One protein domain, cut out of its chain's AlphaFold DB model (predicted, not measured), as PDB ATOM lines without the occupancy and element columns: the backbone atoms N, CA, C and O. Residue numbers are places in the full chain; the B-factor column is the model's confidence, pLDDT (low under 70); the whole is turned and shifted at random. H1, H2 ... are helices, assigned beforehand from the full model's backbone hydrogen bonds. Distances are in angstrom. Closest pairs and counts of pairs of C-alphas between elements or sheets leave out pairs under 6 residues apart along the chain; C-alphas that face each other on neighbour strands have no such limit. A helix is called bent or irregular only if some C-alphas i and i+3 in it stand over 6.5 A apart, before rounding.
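This is residues 7 to 111 of the 113 residues of an uncharacterized protein of Aspergillus indologenus CBS 114.80 (UniProt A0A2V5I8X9). The longest helix, H4, crosses one side of a compact helical body at about a right angle to H1, the helix in the middle, while H2, H5 and H6 pack round H1 roughly along its line. The short H3 and the last helix, H7, touch no other helix, H7 having its centre farthest from the mean of the C-alphas at 13.3 A, and residues 40 to 53 form a long loop with no named element that leads back to H4. The printed part has 105 residues with seven named helices, H1 to H7 in order along the chain, and no named strand; the class is all helix. The whole is compact, with a radius of gyration of the C-alphas of 13.1 A, and its outline is rounded, with spans of 39 by 27 by 26 A.

H4 holds residues 54 to 67, from C-alpha 54 at (3.738, -17.524, 34.646) to C-alpha 67 at (15.705, -11.636, 19.841), 19.9 A from first to last C-alpha. H1, residues 8 to 19, begins with C-alpha 8 at (0.951, -11.231, 18.154) and measures 16.3 A. H2 takes residues 24 to 33 and is 14.0 A long. H5, residues 79 to 89, measures 15.2 A, and H6, residues 92 to 100, measures 11.9 A. H3 is a short helix of residues 35 to 39, 6.3 A long. H7, residues 103 to 111, measures 12.2 A and ends with C-alpha 111 at (-7.415, -5.908, 40.711). No helix is bent.

H4 only just touches H1, the hub, with 3 pairs of C-alphas within 8 A; the closest are those of Ile 15 and Leu 61, 7.2 A apart, and the two lines are about perpendicular at 88 degrees. Residues 54 to 58 of H4 alone touch H2, about perpendicular at 73 degrees, the closest C-alphas being those of Glu 25 and Thr 54 at 5.1 A. H1 and H2 are a helical hairpin: they touch, closest at the C-alphas of Ala 14 and Ile 27, 6.5 A apart, and run opposite ways at a shallow tilt of 32 degrees, only just short of steep. H1 touches H5 at a shallow tilt of 7 degrees, opposite ways, with the C-alphas of Pro 8 and Thr 89 closest at 6.3 A. H1 touches H6 at a shallow tilt of 15 degrees, the same way, with the C-alphas of Val 16 and Leu 98 closest at 7.0 A. H5 and H6 are a second helical hairpin; they touch at a shallow tilt of 22 degrees, with the C-alphas of Leu 86 and Val 95 closest at 6.5 A. Of 6 touching pairs 4 are at a shallow tilt, which is mostly aligned packing, but only just. H7 is close to but not clearly touching H1, with the C-alphas of Phe 17 and Ala 106 closest at 7.2 A. H3 is near H1, and is close to but not clearly touching H6, with the C-alphas of Met 39 and Leu 94 closest at 6.7 A. H4 and H6 are apart, for instance. In H1, H2, H3, H5, H6 and H7 every O i to N i+4 pair is within hydrogen-bond range; in H4 it is 9 of 10.

The two C-alphas farthest apart are those of Asp 45 and Gly 74, at 40.5 A. The printed part has no cut. The links H3 to H4, of 14 residues, and H4 to H5, of 11 residues, are long; in the latter, residues 72 to 73 pair with residues 76 to 77, antiparallel. Mean pLDDT of the printed part is 79.9, and residues 34 to 51 and 102 to 111 are under 70.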
ATOM      1  N   THR A   7       0.118 -15.718  19.926       84.94
ATOM      2  CA  THR A   7      -0.358 -14.756  18.933       84.94
ATOM      3  C   THR A   7       0.397 -13.428  19.086       84.94
ATOM      4  O   THR A   7       1.022 -13.172  20.133       84.94
ATOM      5  N   PRO A   8       0.407 -12.579  18.045       84.56
ATOM      6  CA  PRO A   8       0.951 -11.231  18.154       84.56
ATOM      7  C   PRO A   8       0.292 -10.411  19.265       84.56
ATOM      8  O   PRO A   8       0.982  -9.718  20.002       84.56
ATOM      9  N   GLU A   9      -1.013 -10.561  19.459       82.81
ATOM     10  CA  GLU A   9      -1.786  -9.802  20.441       82.81
ATOM     11  C   GLU A   9      -1.485 -10.266  21.880       82.81
ATOM     12  O   GLU A   9      -1.272  -9.437  22.763       82.81
ATOM     13  N   GLU A  10      -1.321 -11.575  22.123       86.12
ATOM     14  CA  GLU A  10      -0.860 -12.085  23.429       86.12
ATOM     15  C   GLU A  10       0.554 -11.599  23.742       86.12
ATOM     16  O   GLU A  10       0.906 -11.346  24.893       86.12
ATOM     17  N   THR A  11       1.374 -11.480  22.699       89.44
ATOM     18  CA  THR A  11       2.730 -10.953  22.816       89.44
ATOM     19  C   THR A  11       2.706  -9.461  23.139       89.44
ATOM     20  O   THR A  11       3.477  -9.030  23.991       89.44
ATOM     21  N   ALA A  12       1.806  -8.694  22.522       89.56
ATOM     22  CA  ALA A  12       1.636  -7.274  22.796       89.56
ATOM     23  C   ALA A  12       1.199  -7.023  24.244       89.56
ATOM     24  O   ALA A  12       1.841  -6.248  24.945       89.56
ATOM     25  N   ILE A  13       0.182  -7.747  24.724       87.88
ATOM     26  CA  ILE A  13      -0.284  -7.656  26.116       87.88
ATOM     27  C   ILE A  13       0.846  -7.990  27.092       87.88
ATOM     28  O   ILE A  13       1.076  -7.249  28.045       87.88
ATOM     29  N   ALA A  14       1.573  -9.083  26.840       91.25
ATOM     30  CA  ALA A  14       2.691  -9.496  27.680       91.25
ATOM     31  C   ALA A  14       3.767  -8.409  27.790       91.25
ATOM     32  O   ALA A  14       4.200  -8.105  28.895       91.25
ATOM     33  N   ILE A  15       4.177  -7.822  26.662       92.81
ATOM     34  CA  ILE A  15       5.208  -6.778  26.631       92.81
ATOM     35  C   ILE A  15       4.722  -5.518  27.348       92.81
ATOM     36  O   ILE A  15       5.421  -4.998  28.211       92.81
ATOM     37  N   VAL A  16       3.530  -5.023  27.007       90.31
ATOM     38  CA  VAL A  16       3.037  -3.744  27.533       90.31
ATOM     39  C   VAL A  16       2.803  -3.816  29.041       90.31
ATOM     40  O   VAL A  16       3.176  -2.900  29.769       90.31
ATOM     41  N   PHE A  17       2.222  -4.908  29.537       89.12
ATOM     42  CA  PHE A  17       1.952  -5.032  30.968       89.12
ATOM     43  C   PHE A  17       3.218  -5.316  31.779       89.12
ATOM     44  O   PHE A  17       3.351  -4.770  32.872       89.12
ATOM     45  N   ASP A  18       4.170  -6.085  31.245       92.38
ATOM     46  CA  ASP A  18       5.486  -6.239  31.875       92.38
ATOM     47  C   ASP A  18       6.233  -4.896  31.929       92.38
ATOM     48  O   ASP A  18       6.797  -4.537  32.959       92.38
ATOM     49  N   MET A  19       6.143  -4.090  30.863       91.31
ATOM     50  CA  MET A  19       6.696  -2.734  30.814       91.31
ATOM     51  C   MET A  19       6.125  -1.802  31.881       91.31
ATOM     52  O   MET A  19       6.854  -0.971  32.418       91.31
ATOM     53  N   TRP A  20       4.852  -1.945  32.236       88.00
ATOM     54  CA  TRP A  20       4.259  -1.179  33.336       88.00
ATOM     55  C   TRP A  20       4.461  -1.804  34.719       88.00
ATOM     56  O   TRP A  20       3.913  -1.295  35.699       88.00
ATOM     57  N   GLY A  21       5.227  -2.892  34.817       87.44
ATOM     58  CA  GLY A  21       5.521  -3.566  36.078       87.44
ATOM     59  C   GLY A  21       4.347  -4.362  36.645       87.44
ATOM     60  O   GLY A  21       4.255  -4.532  37.859       87.44
ATOM     61  N   ILE A  22       3.429  -4.829  35.794       87.25
ATOM     62  CA  ILE A  22       2.346  -5.721  36.214       87.25
ATOM     63  C   ILE A  22       2.916  -7.111  36.503       87.25
ATOM     64  O   ILE A  22       3.749  -7.631  35.763       87.25
ATOM     65  N   ASP A  23       2.427  -7.733  37.572       88.75
ATOM     66  CA  ASP A  23       2.867  -9.059  37.989       88.75
ATOM     67  C   ASP A  23       2.622 -10.137  36.913       88.75
ATOM     68  O   ASP A  23       1.571 -10.193  36.269       88.75
ATOM     69  N   HIS A  24       3.597 -11.031  36.737       90.38
ATOM     70  CA  HIS A  24       3.578 -12.063  35.698       90.38
ATOM     71  C   HIS A  24       2.462 -13.094  35.878       90.38
ATOM     72  O   HIS A  24       1.921 -13.578  34.882       90.38
ATOM     73  N   GLU A  25       2.098 -13.443  37.115       87.38
ATOM     74  CA  GLU A  25       0.947 -14.311  37.387       87.38
ATOM     75  C   GLU A  25      -0.328 -13.654  36.868       87.38
ATOM     76  O   GLU A  25      -1.154 -14.283  36.200       87.38
ATOM     77  N   LEU A  26      -0.444 -12.353  37.106       83.94
ATOM     78  CA  LEU A  26      -1.609 -11.593  36.726       83.94
ATOM     79  C   LEU A  26      -1.708 -11.385  35.212       83.94
ATOM     80  O   LEU A  26      -2.786 -11.555  34.644       83.94
ATOM     81  N   ILE A  27      -0.599 -11.083  34.534       88.19
ATOM     82  CA  ILE A  27      -0.551 -11.009  33.065       88.19
ATOM     83  C   ILE A  27      -0.971 -12.351  32.459       88.19
ATOM     84  O   ILE A  27      -1.820 -12.405  31.566       88.19
ATOM     85  N   ALA A  28      -0.403 -13.452  32.958       86.75
ATOM     86  CA  ALA A  28      -0.704 -14.793  32.474       86.75
ATOM     87  C   ALA A  28      -2.194 -15.140  32.666       86.75
ATOM     88  O   ALA A  28      -2.835 -15.688  31.762       86.75
ATOM     89  N   ARG A  29      -2.771 -14.734  33.802       83.38
ATOM     90  CA  ARG A  29      -4.202 -14.853  34.085       83.38
ATOM     91  C   ARG A  29      -5.057 -13.992  33.155       83.38
ATOM     92  O   ARG A  29      -6.033 -14.499  32.614       83.38
ATOM     93  N   LEU A  30      -4.691 -12.732  32.915       80.12
ATOM     94  CA  LEU A  30      -5.428 -11.829  32.022       80.12
ATOM     95  C   LEU A  30      -5.493 -12.363  30.591       80.12
ATOM     96  O   LEU A  30      -6.572 -12.385  30.000       80.12
ATOM     97  N   ILE A  31      -4.371 -12.859  30.064       82.19
ATOM     98  CA  ILE A  31      -4.331 -13.481  28.734       82.19
ATOM     99  C   ILE A  31      -5.219 -14.736  28.697       82.19
ATOM    100  O   ILE A  31      -5.924 -14.966  27.720       82.19
ATOM    101  N   THR A  32      -5.218 -15.526  29.773       78.88
ATOM    102  CA  THR A  32      -5.986 -16.777  29.865       78.88
ATOM    103  C   THR A  32      -7.494 -16.555  29.996       78.88
ATOM    104  O   THR A  32      -8.277 -17.244  29.351       78.88
ATOM    105  N   GLU A  33      -7.909 -15.635  30.864       74.25
ATOM    106  CA  GLU A  33      -9.299 -15.517  31.320       74.25
ATOM    107  C   GLU A  33     -10.051 -14.356  30.667       74.25
ATOM    108  O   GLU A  33     -11.277 -14.380  30.584       74.25
ATOM    109  N   ARG A  34      -9.340 -13.301  30.257       67.69
ATOM    110  CA  ARG A  34      -9.942 -11.993  29.952       67.69
ATOM    111  C   ARG A  34      -9.468 -11.398  28.635       67.69
ATOM    112  O   ARG A  34      -9.646 -10.205  28.400       67.69
ATOM    113  N   TRP A  35      -8.958 -12.244  27.744       66.94
ATOM    114  CA  TRP A  35      -8.623 -11.887  26.369       66.94
ATOM    115  C   TRP A  35      -9.704 -11.044  25.683       66.94
ATOM    116  O   TRP A  35      -9.439  -9.969  25.156       66.94
ATOM    117  N   SER A  36     -10.949 -11.517  25.740       60.66
ATOM    118  CA  SER A  36     -12.106 -10.869  25.120       60.66
ATOM    119  C   SER A  36     -12.374  -9.466  25.667       60.66
ATOM    120  O   SER A  36     -12.794  -8.585  24.922       60.66
ATOM    121  N   ILE A  37     -12.100  -9.246  26.955       65.31
ATOM    122  CA  ILE A  37     -12.290  -7.954  27.623       65.31
ATOM    123  C   ILE A  37     -11.232  -6.955  27.154       65.31
ATOM    124  O   ILE A  37     -11.573  -5.810  26.880       65.31
ATOM    125  N   LEU A  38      -9.974  -7.390  27.019       61.78
ATOM    126  CA  LEU A  38      -8.884  -6.542  26.521       61.78
ATOM    127  C   LEU A  38      -9.073  -6.159  25.049       61.78
ATOM    128  O   LEU A  38      -8.725  -5.054  24.652       61.78
ATOM    129  N   MET A  39      -9.644  -7.063  24.253       60.72
ATOM    130  CA  MET A  39      -9.805  -6.874  22.811       60.72
ATOM    131  C   MET A  39     -11.135  -6.209  22.424       60.72
ATOM    132  O   MET A  39     -11.293  -5.791  21.282       60.72
ATOM    133  N   GLY A  40     -12.122  -6.146  23.325       57.06
ATOM    134  CA  GLY A  40     -13.484  -5.726  22.972       57.06
ATOM    135  C   GLY A  40     -14.180  -6.676  21.984       57.06
ATOM    136  O   GLY A  40     -15.127  -6.280  21.307       57.06
ATOM    137  N   VAL A  41     -13.718  -7.929  21.888       52.97
ATOM    138  CA  VAL A  41     -14.217  -8.940  20.940       52.97
ATOM    139  C   VAL A  41     -14.811 -10.115  21.712       52.97
ATOM    140  O   VAL A  41     -14.205 -10.601  22.668       52.97
ATOM    141  N   SER A  42     -15.986 -10.606  21.300       46.59
ATOM    142  CA  SER A  42     -16.568 -11.828  21.870       46.59
ATOM    143  C   SER A  42     -15.596 -13.007  21.736       46.59
ATOM    144  O   SER A  42     -14.968 -13.159  20.686       46.59
ATOM    145  N   PRO A  43     -15.464 -13.855  22.772       48.69
ATOM    146  CA  PRO A  43     -14.578 -15.007  22.715       48.69
ATOM    147  C   PRO A  43     -15.032 -15.934  21.584       48.69
ATOM    148  O   PRO A  43     -16.116 -16.506  21.638       48.69
ATOM    149  N   ASN A  44     -14.217 -16.063  20.537       44.91
ATOM    150  CA  ASN A  44     -14.387 -17.133  19.565       44.91
ATOM    151  C   ASN A  44     -13.896 -18.432  20.213       44.91
ATOM    152  O   ASN A  44     -12.738 -18.513  20.625       44.91
ATOM    153  N   ASP A  45     -14.743 -19.463  20.220       44.06
ATOM    154  CA  ASP A  45     -14.510 -20.805  20.793       44.06
ATOM    155  C   ASP A  45     -13.295 -21.569  20.211       44.06
ATOM    156  O   ASP A  45     -13.052 -22.728  20.534       44.06
ATOM    157  N   SER A  46     -12.520 -20.942  19.323       42.94
ATOM    158  CA  SER A  46     -11.423 -21.557  18.567       42.94
ATOM    159  C   SER A  46     -10.026 -21.258  19.122       42.94
ATOM    160  O   SER A  46      -9.050 -21.834  18.638       42.94
ATOM    161  N   VAL A  47      -9.888 -20.381  20.123       49.22
ATOM    162  CA  VAL A  47      -8.585 -20.135  20.760       49.22
ATOM    163  C   VAL A  47      -8.352 -21.224  21.803       49.22
ATOM    164  O   VAL A  47      -8.938 -21.225  22.882       49.22
ATOM    165  N   SER A  48      -7.537 -22.209  21.424       43.03
ATOM    166  CA  SER A  48      -7.184 -23.375  22.231       43.03
ATOM    167  C   SER A  48      -6.875 -22.994  23.685       43.03
ATOM    168  O   SER A  48      -5.903 -22.294  23.959       43.03
ATOM    169  N   GLN A  49      -7.690 -23.535  24.596       50.22
ATOM    170  CA  GLN A  49      -7.755 -23.317  26.047       50.22
ATOM    171  C   GLN A  49      -6.532 -23.846  26.824       50.22
ATOM    172  O   GLN A  49      -6.670 -24.566  27.811       50.22
ATOM    173  N   TYR A  50      -5.312 -23.536  26.389       55.47
ATOM    174  CA  TYR A  50      -4.151 -23.708  27.258       55.47
ATOM    175  C   TYR A  50      -3.878 -22.390  27.960       55.47
ATOM    176  O   TYR A  50      -3.342 -21.461  27.360       55.47
ATOM    177  N   GLY A  51      -4.252 -22.333  29.239       64.25
ATOM    178  CA  GLY A  51      -3.943 -21.189  30.084       64.25
ATOM    179  C   GLY A  51      -2.455 -20.868  30.034       64.25
ATOM    180  O   GLY A  51      -1.596 -21.753  30.146       64.25
ATOM    181  N   ARG A  52      -2.142 -19.592  29.821       79.06
ATOM    182  CA  ARG A  52      -0.782 -19.088  29.946       79.06
ATOM    183  C   ARG A  52      -0.403 -19.216  31.413       79.06
ATOM    184  O   ARG A  52      -1.098 -18.731  32.296       79.06
ATOM    185  N   THR A  53       0.690 -19.922  31.667       84.81
ATOM    186  CA  THR A  53       1.297 -19.984  32.997       84.81
ATOM    187  C   THR A  53       2.345 -18.889  33.118       84.81
ATOM    188  O   THR A  53       2.937 -18.492  32.110       84.81
ATOM    189  N   THR A  54       2.650 -18.468  34.344       88.12
ATOM    190  CA  THR A  54       3.738 -17.524  34.646       88.12
ATOM    191  C   THR A  54       5.045 -17.945  33.966       88.12
ATOM    192  O   THR A  54       5.640 -17.177  33.222       88.12
ATOM    193  N   LYS A  55       5.417 -19.229  34.060       87.44
ATOM    194  CA  LYS A  55       6.620 -19.771  33.396       87.44
ATOM    195  C   LYS A  55       6.587 -19.657  31.871       87.44
ATOM    196  O   LYS A  55       7.627 -19.500  31.234       87.44
ATOM    197  N   ALA A  56       5.413 -19.807  31.257       87.56
ATOM    198  CA  ALA A  56       5.279 -19.656  29.813       87.56
ATOM    199  C   ALA A  56       5.444 -18.191  29.389       87.56
ATOM    200  O   ALA A  56       6.032 -17.947  28.332       87.56
ATOM    201  N   LEU A  57       4.945 -17.256  30.203       90.62
ATOM    202  CA  LEU A  57       5.111 -15.815  30.029       90.62
ATOM    203  C   LEU A  57       6.578 -15.400  30.205       90.62
ATOM    204  O   LEU A  57       7.146 -14.831  29.280       90.62
ATOM    205  N   GLU A  58       7.224 -15.778  31.307       92.00
ATOM    206  CA  GLU A  58       8.651 -15.515  31.558       92.00
ATOM    207  C   GLU A  58       9.521 -16.018  30.398       92.00
ATOM    208  O   GLU A  58      10.304 -15.280  29.803       92.00
ATOM    209  N   ALA A  59       9.320 -17.275  29.985       90.81
ATOM    210  CA  ALA A  59      10.054 -17.854  28.863       90.81
ATOM    211  C   ALA A  59       9.731 -17.180  27.519       90.81
ATOM    212  O   ALA A  59      10.491 -17.322  26.556       90.81
ATOM    213  N   ARG A  60       8.582 -16.507  27.393       91.19
ATOM    214  CA  ARG A  60       8.238 -15.718  26.209       91.19
ATOM    215  C   ARG A  60       8.969 -14.379  26.231       91.19
ATOM    216  O   ARG A  60       9.610 -14.075  25.227       91.19
ATOM    217  N   LEU A  61       8.912 -13.650  27.344       92.19
ATOM    218  CA  LEU A  61       9.584 -12.363  27.540       92.19
ATOM    219  C   LEU A  61      11.103 -12.499  27.385       92.19
ATOM    220  O   LEU A  61      11.705 -11.759  26.612       92.19
ATOM    221  N   GLU A  62      11.706 -13.534  27.970       92.19
ATOM    222  CA  GLU A  62      13.143 -13.805  27.830       92.19
ATOM    223  C   GLU A  62      13.544 -14.038  26.365       92.19
ATOM    224  O   GLU A  62      14.532 -13.506  25.864       92.19
ATOM    225  N   ARG A  63      12.736 -14.790  25.605       92.06
ATOM    226  CA  ARG A  63      12.998 -14.984  24.169       92.06
ATOM    227  C   ARG A  63      12.868 -13.692  23.371       92.06
ATOM    228  O   ARG A  63      13.566 -13.555  22.372       92.06
ATOM    229  N   ILE A  64      11.952 -12.803  23.750       91.81
ATOM    230  CA  ILE A  64      11.793 -11.492  23.112       91.81
ATOM    231  C   ILE A  64      13.022 -10.640  23.417       91.81
ATOM    232  O   ILE A  64      13.633 -10.132  22.483       91.81
ATOM    233  N   ARG A  65      13.460 -10.600  24.679       91.56
ATOM    234  CA  ARG A  65      14.687  -9.918  25.107       91.56
ATOM    235  C   ARG A  65      15.917 -10.378  24.328       91.56
ATOM    236  O   ARG A  65      16.673  -9.546  23.839       91.56
ATOM    237  N   LEU A  66      16.080 -11.687  24.136       91.81
ATOM    238  CA  LEU A  66      17.196 -12.244  23.363       91.81
ATOM    239  C   LEU A  66      17.116 -11.942  21.858       91.81
ATOM    240  O   LEU A  66      18.148 -11.842  21.198       91.81
ATOM    241  N   ARG A  67      15.909 -11.849  21.287       91.38
ATOM    242  CA  ARG A  67      15.705 -11.636  19.841       91.38
ATOM    243  C   ARG A  67      15.718 -10.169  19.440       91.38
ATOM    244  O   ARG A  67      16.163  -9.855  18.341       91.38
ATOM    245  N   SER A  68      15.227  -9.312  20.319       92.19
ATOM    246  CA  SER A  68      15.039  -7.888  20.085       92.19
ATOM    247  C   SER A  68      15.623  -7.108  21.265       92.19
ATOM    248  O   SER A  68      14.878  -6.507  22.036       92.19
ATOM    249  N   PRO A  69      16.960  -7.106  21.429       92.25
ATOM    250  CA  PRO A  69      17.613  -6.402  22.533       92.25
ATOM    251  C   PRO A  69      17.373  -4.886  22.493       92.25
ATOM    252  O   PRO A  69      17.441  -4.242  23.528       92.25
ATOM    253  N   VAL A  70      17.035  -4.333  21.321       93.44
ATOM    254  CA  VAL A  70      16.677  -2.914  21.124       93.44
ATOM    255  C   VAL A  70      15.449  -2.472  21.928       93.44
ATOM    256  O   VAL A  70      15.287  -1.287  22.185       93.44
ATOM    257  N   LEU A  71      14.596  -3.411  22.356       93.69
ATOM    258  CA  LEU A  71      13.424  -3.104  23.182       93.69
ATOM    259  C   LEU A  71      13.788  -2.738  24.627       93.69
ATOM    260  O   LEU A  71      12.902  -2.399  25.402       93.69
ATOM    261  N   TRP A  72      15.065  -2.821  24.993       92.19
ATOM    262  CA  TRP A  72      15.559  -2.575  26.339       92.19
ATOM    263  C   TRP A  72      16.526  -1.392  26.351       92.19
ATOM    264  O   TRP A  72      17.450  -1.332  25.540       92.19
ATOM    265  N   ASP A  73      16.349  -0.490  27.313       90.19
ATOM    266  CA  ASP A  73      17.337   0.507  27.713       90.19
ATOM    267  C   ASP A  73      18.016   0.030  29.011       90.19
ATOM    268  O   ASP A  73      17.525   0.182  30.132       90.19
ATOM    269  N   GLY A  74      19.125  -0.697  28.848       88.94
ATOM    270  CA  GLY A  74      19.811  -1.362  29.955       88.94
ATOM    271  C   GLY A  74      19.003  -2.523  30.554       88.94
ATOM    272  O   GLY A  74      18.998  -3.631  30.010       88.94
ATOM    273  N   GLN A  75      18.398  -2.299  31.725       85.94
ATOM    274  CA  GLN A  75      17.569  -3.292  32.429       85.94
ATOM    275  C   GLN A  75      16.066  -3.002  32.343       85.94
ATOM    276  O   GLN A  75      15.279  -3.846  32.766       85.94
ATOM    277  N   GLU A  76      15.675  -1.858  31.788       89.25
ATOM    278  CA  GLU A  76      14.285  -1.406  31.711       89.25
ATOM    279  C   GLU A  76      13.806  -1.379  30.261       89.25
ATOM    280  O   GLU A  76      14.607  -1.273  29.330       89.25
ATOM    281  N   TRP A  77      12.502  -1.541  30.047       92.75
ATOM    282  CA  TRP A  77      11.926  -1.467  28.707       92.75
ATOM    283  C   TRP A  77      12.134  -0.071  28.121       92.75
ATOM    284  O   TRP A  77      11.959   0.922  28.818       92.75
ATOM    285  N   ASN A  78      12.448  -0.003  26.828       94.12
ATOM    286  CA  ASN A  78      12.453   1.236  26.063       94.12
ATOM    287  C   ASN A  78      11.049   1.458  25.463       94.12
ATOM    288  O   ASN A  78      10.699   0.760  24.503       94.12
ATOM    289  N   PRO A  79      10.240   2.407  25.975       90.31
ATOM    290  CA  PRO A  79       8.848   2.566  25.552       90.31
ATOM    291  C   PRO A  79       8.689   2.949  24.077       90.31
ATOM    292  O   PRO A  79       7.733   2.514  23.430       90.31
ATOM    293  N   ASP A  80       9.631   3.717  23.526       91.38
ATOM    294  CA  ASP A  80       9.598   4.143  22.125       91.38
ATOM    295  C   ASP A  80       9.855   2.949  21.198       91.38
ATOM    296  O   ASP A  80       9.082   2.687  20.273       91.38
ATOM    297  N   ALA A  81      10.890   2.158  21.503       93.19
ATOM    298  CA  ALA A  81      11.224   0.954  20.742       93.19
ATOM    299  C   ALA A  81      10.137  -0.127  20.867       93.19
ATOM    300  O   ALA A  81       9.834  -0.821  19.895       93.19
ATOM    301  N   VAL A  82       9.526  -0.261  22.049       92.81
ATOM    302  CA  VAL A  82       8.368  -1.138  22.272       92.81
ATOM    303  C   VAL A  82       7.195  -0.700  21.405       92.81
ATOM    304  O   VAL A  82       6.627  -1.535  20.707       92.81
ATOM    305  N   SER A  83       6.860   0.589  21.395       90.19
ATOM    306  CA  SER A  83       5.749   1.106  20.591       90.19
ATOM    307  C   SER A  83       5.960   0.816  19.103       90.19
ATOM    308  O   SER A  83       5.093   0.219  18.467       90.19
ATOM    309  N   GLU A  84       7.135   1.149  18.559       92.38
ATOM    310  CA  GLU A  84       7.482   0.881  17.156       92.38
ATOM    311  C   GLU A  84       7.403  -0.616  16.818       92.38
ATOM    312  O   GLU A  84       6.809  -1.017  15.813       92.38
ATOM    313  N   PHE A  85       7.944  -1.466  17.693       92.44
ATOM    314  CA  PHE A  85       7.899  -2.913  17.519       92.44
ATOM    315  C   PHE A  85       6.465  -3.444  17.497       92.44
ATOM    316  O   PHE A  85       6.119  -4.254  16.631       92.44
ATOM    317  N   LEU A  86       5.617  -2.983  18.414       91.38
ATOM    318  CA  LEU A  86       4.235  -3.431  18.510       91.38
ATOM    319  C   LEU A  86       3.412  -3.003  17.293       91.38
ATOM    320  O   LEU A  86       2.748  -3.854  16.705       91.38
ATOM    321  N   PHE A  87       3.539  -1.753  16.837       89.75
ATOM    322  CA  PHE A  87       2.881  -1.283  15.608       89.75
ATOM    323  C   PHE A  87       3.324  -2.043  14.348       89.75
ATOM    324  O   PHE A  87       2.589  -2.108  13.367       89.75
ATOM    325  N   SER A  88       4.519  -2.640  14.354       87.69
ATOM    326  CA  SER A  88       5.001  -3.464  13.236       87.69
ATOM    327  C   SER A  88       4.555  -4.932  13.290       87.69
ATOM    328  O   SER A  88       4.739  -5.661  12.313       87.69
ATOM    329  N   THR A  89       4.004  -5.396  14.419       84.12
ATOM    330  CA  THR A  89       3.765  -6.828  14.669       84.12
ATOM    331  C   THR A  89       2.340  -7.192  15.066       84.12
ATOM    332  O   THR A  89       1.941  -8.327  14.802       84.12
ATOM    333  N   ALA A  90       1.578  -6.282  15.670       83.50
ATOM    334  CA  ALA A  90       0.220  -6.509  16.153       83.50
ATOM    335  C   ALA A  90      -0.776  -5.527  15.516       83.50
ATOM    336  O   ALA A  90      -0.392  -4.587  14.825       83.50
ATOM    337  N   ASP A  91      -2.067  -5.771  15.739       85.56
ATOM    338  CA  ASP A  91      -3.134  -4.883  15.286       85.56
ATOM    339  C   ASP A  91      -2.995  -3.470  15.886       85.56
ATOM    340  O   ASP A  91      -2.809  -3.312  17.093       85.56
ATOM    341  N   ASN A  92      -3.086  -2.438  15.046       85.06
ATOM    342  CA  ASN A  92      -2.841  -1.057  15.466       85.06
ATOM    343  C   ASN A  92      -3.865  -0.552  16.488       85.06
ATOM    344  O   ASN A  92      -3.480   0.183  17.397       85.06
ATOM    345  N   ASP A  93      -5.137  -0.943  16.369       82.56
ATOM    346  CA  ASP A  93      -6.178  -0.510  17.303       82.56
ATOM    347  C   ASP A  93      -5.946  -1.150  18.673       82.56
ATOM    348  O   ASP A  93      -6.067  -0.486  19.705       82.56
ATOM    349  N   LEU A  94      -5.512  -2.415  18.700       80.38
ATOM    350  CA  LEU A  94      -5.055  -3.054  19.929       80.38
ATOM    351  C   LEU A  94      -3.861  -2.320  20.546       80.38
ATOM    352  O   LEU A  94      -3.877  -2.040  21.742       80.38
ATOM    353  N   VAL A  95      -2.821  -2.029  19.762       83.88
ATOM    354  CA  VAL A  95      -1.616  -1.361  20.278       83.88
ATOM    355  C   VAL A  95      -1.967   0.010  20.845       83.88
ATOM    356  O   VAL A  95      -1.517   0.339  21.938       83.88
ATOM    357  N   LEU A  96      -2.819   0.778  20.164       84.50
ATOM    358  CA  LEU A  96      -3.308   2.063  20.660       84.50
ATOM    359  C   LEU A  96      -4.092   1.909  21.964       84.50
ATOM    360  O   LEU A  96      -3.838   2.653  22.907       84.50
ATOM    361  N   ASN A  97      -5.001   0.936  22.043       82.62
ATOM    362  CA  ASN A  97      -5.777   0.680  23.256       82.62
ATOM    363  C   ASN A  97      -4.887   0.268  24.426       82.62
ATOM    364  O   ASN A  97      -5.084   0.755  25.535       82.62
ATOM    365  N   LEU A  98      -3.896  -0.592  24.181       82.38
ATOM    366  CA  LEU A  98      -2.917  -0.975  25.188       82.38
ATOM    367  C   LEU A  98      -2.114   0.251  25.609       82.38
ATOM    368  O   LEU A  98      -2.212   0.652  26.750       82.38
ATOM    369  N   LEU A  99      -1.399   0.928  24.715       82.12
ATOM    370  CA  LEU A  99      -0.564   2.074  25.092       82.12
ATOM    371  C   LEU A  99      -1.348   3.244  25.722       82.12
ATOM    372  O   LEU A  99      -0.760   4.038  26.453       82.12
ATOM    373  N   ALA A 100      -2.658   3.350  25.469       81.44
ATOM    374  CA  ALA A 100      -3.537   4.328  26.106       81.44
ATOM    375  C   ALA A 100      -3.933   3.973  27.550       81.44
ATOM    376  O   ALA A 100      -4.322   4.871  28.302       81.44
ATOM    377  N   LEU A 101      -3.856   2.701  27.960       76.31
ATOM    378  CA  LEU A 101      -4.056   2.330  29.358       76.31
ATOM    379  C   LEU A 101      -2.895   2.894  30.181       76.31
ATOM    380  O   LEU A 101      -1.725   2.673  29.880       76.31
ATOM    381  N   SER A 102      -3.204   3.611  31.259       66.38
ATOM    382  CA  SER A 102      -2.160   3.974  32.212       66.38
ATOM    383  C   SER A 102      -1.748   2.751  33.037       66.38
ATOM    384  O   SER A 102      -2.539   1.826  33.245       66.38
ATOM    385  N   ALA A 103      -0.546   2.777  33.620       61.91
ATOM    386  CA  ALA A 103      -0.125   1.758  34.586       61.91
ATOM    387  C   ALA A 103      -1.137   1.592  35.744       61.91
ATOM    388  O   ALA A 103      -1.301   0.492  36.275       61.91
ATOM    389  N   ALA A 104      -1.854   2.664  36.109       64.38
ATOM    390  CA  ALA A 104      -2.916   2.632  37.111       64.38
ATOM    391  C   ALA A 104      -4.193   1.934  36.608       64.38
ATOM    392  O   ALA A 104      -4.843   1.228  37.378       64.38
ATOM    393  N   ASP A 105      -4.543   2.086  35.330       67.94
ATOM    394  CA  ASP A 105      -5.684   1.393  34.721       67.94
ATOM    395  C   ASP A 105      -5.395  -0.097  34.557       67.94
ATOM    396  O   ASP A 105      -6.246  -0.926  34.874       67.94
ATOM    397  N   ALA A 106      -4.164  -0.444  34.178       65.19
ATOM    398  CA  ALA A 106      -3.704  -1.824  34.127       65.19
ATOM    399  C   ALA A 106      -3.770  -2.495  35.505       65.19
ATOM    400  O   ALA A 106      -4.342  -3.575  35.630       65.19
ATOM    401  N   HIS A 107      -3.290  -1.816  36.556       64.19
ATOM    402  CA  HIS A 107      -3.415  -2.290  37.938       64.19
ATOM    403  C   HIS A 107      -4.873  -2.401  38.408       64.19
ATOM    404  O   HIS A 107      -5.200  -3.304  39.171       64.19
ATOM    405  N   ARG A 108      -5.785  -1.531  37.960       68.88
ATOM    406  CA  ARG A 108      -7.216  -1.675  38.280       68.88
ATOM    407  C   ARG A 108      -7.860  -2.846  37.548       68.88
ATOM    408  O   ARG A 108      -8.582  -3.610  38.176       68.88
ATOM    409  N   ILE A 109      -7.600  -3.013  36.252       65.06
ATOM    410  CA  ILE A 109      -8.104  -4.149  35.458       65.06
ATOM    411  C   ILE A 109      -7.615  -5.468  36.063       65.06
ATOM    412  O   ILE A 109      -8.372  -6.430  36.168       65.06
ATOM    413  N   ALA A 110      -6.367  -5.462  36.520       58.72
ATOM    414  CA  ALA A 110      -5.734  -6.520  37.277       58.72
ATOM    415  C   ALA A 110      -6.428  -6.824  38.620       58.72
ATOM    416  O   ALA A 110      -6.615  -7.988  38.960       58.72
ATOM    417  N   GLN A 111      -6.833  -5.794  39.367       62.84
ATOM    418  CA  GLN A 111      -7.415  -5.908  40.711       62.84
ATOM    419  C   GLN A 111      -8.936  -6.120  40.755       62.84
ATOM    420  O   GLN A 111      -9.466  -6.399  41.827       62.84
TER     421      GLN A 111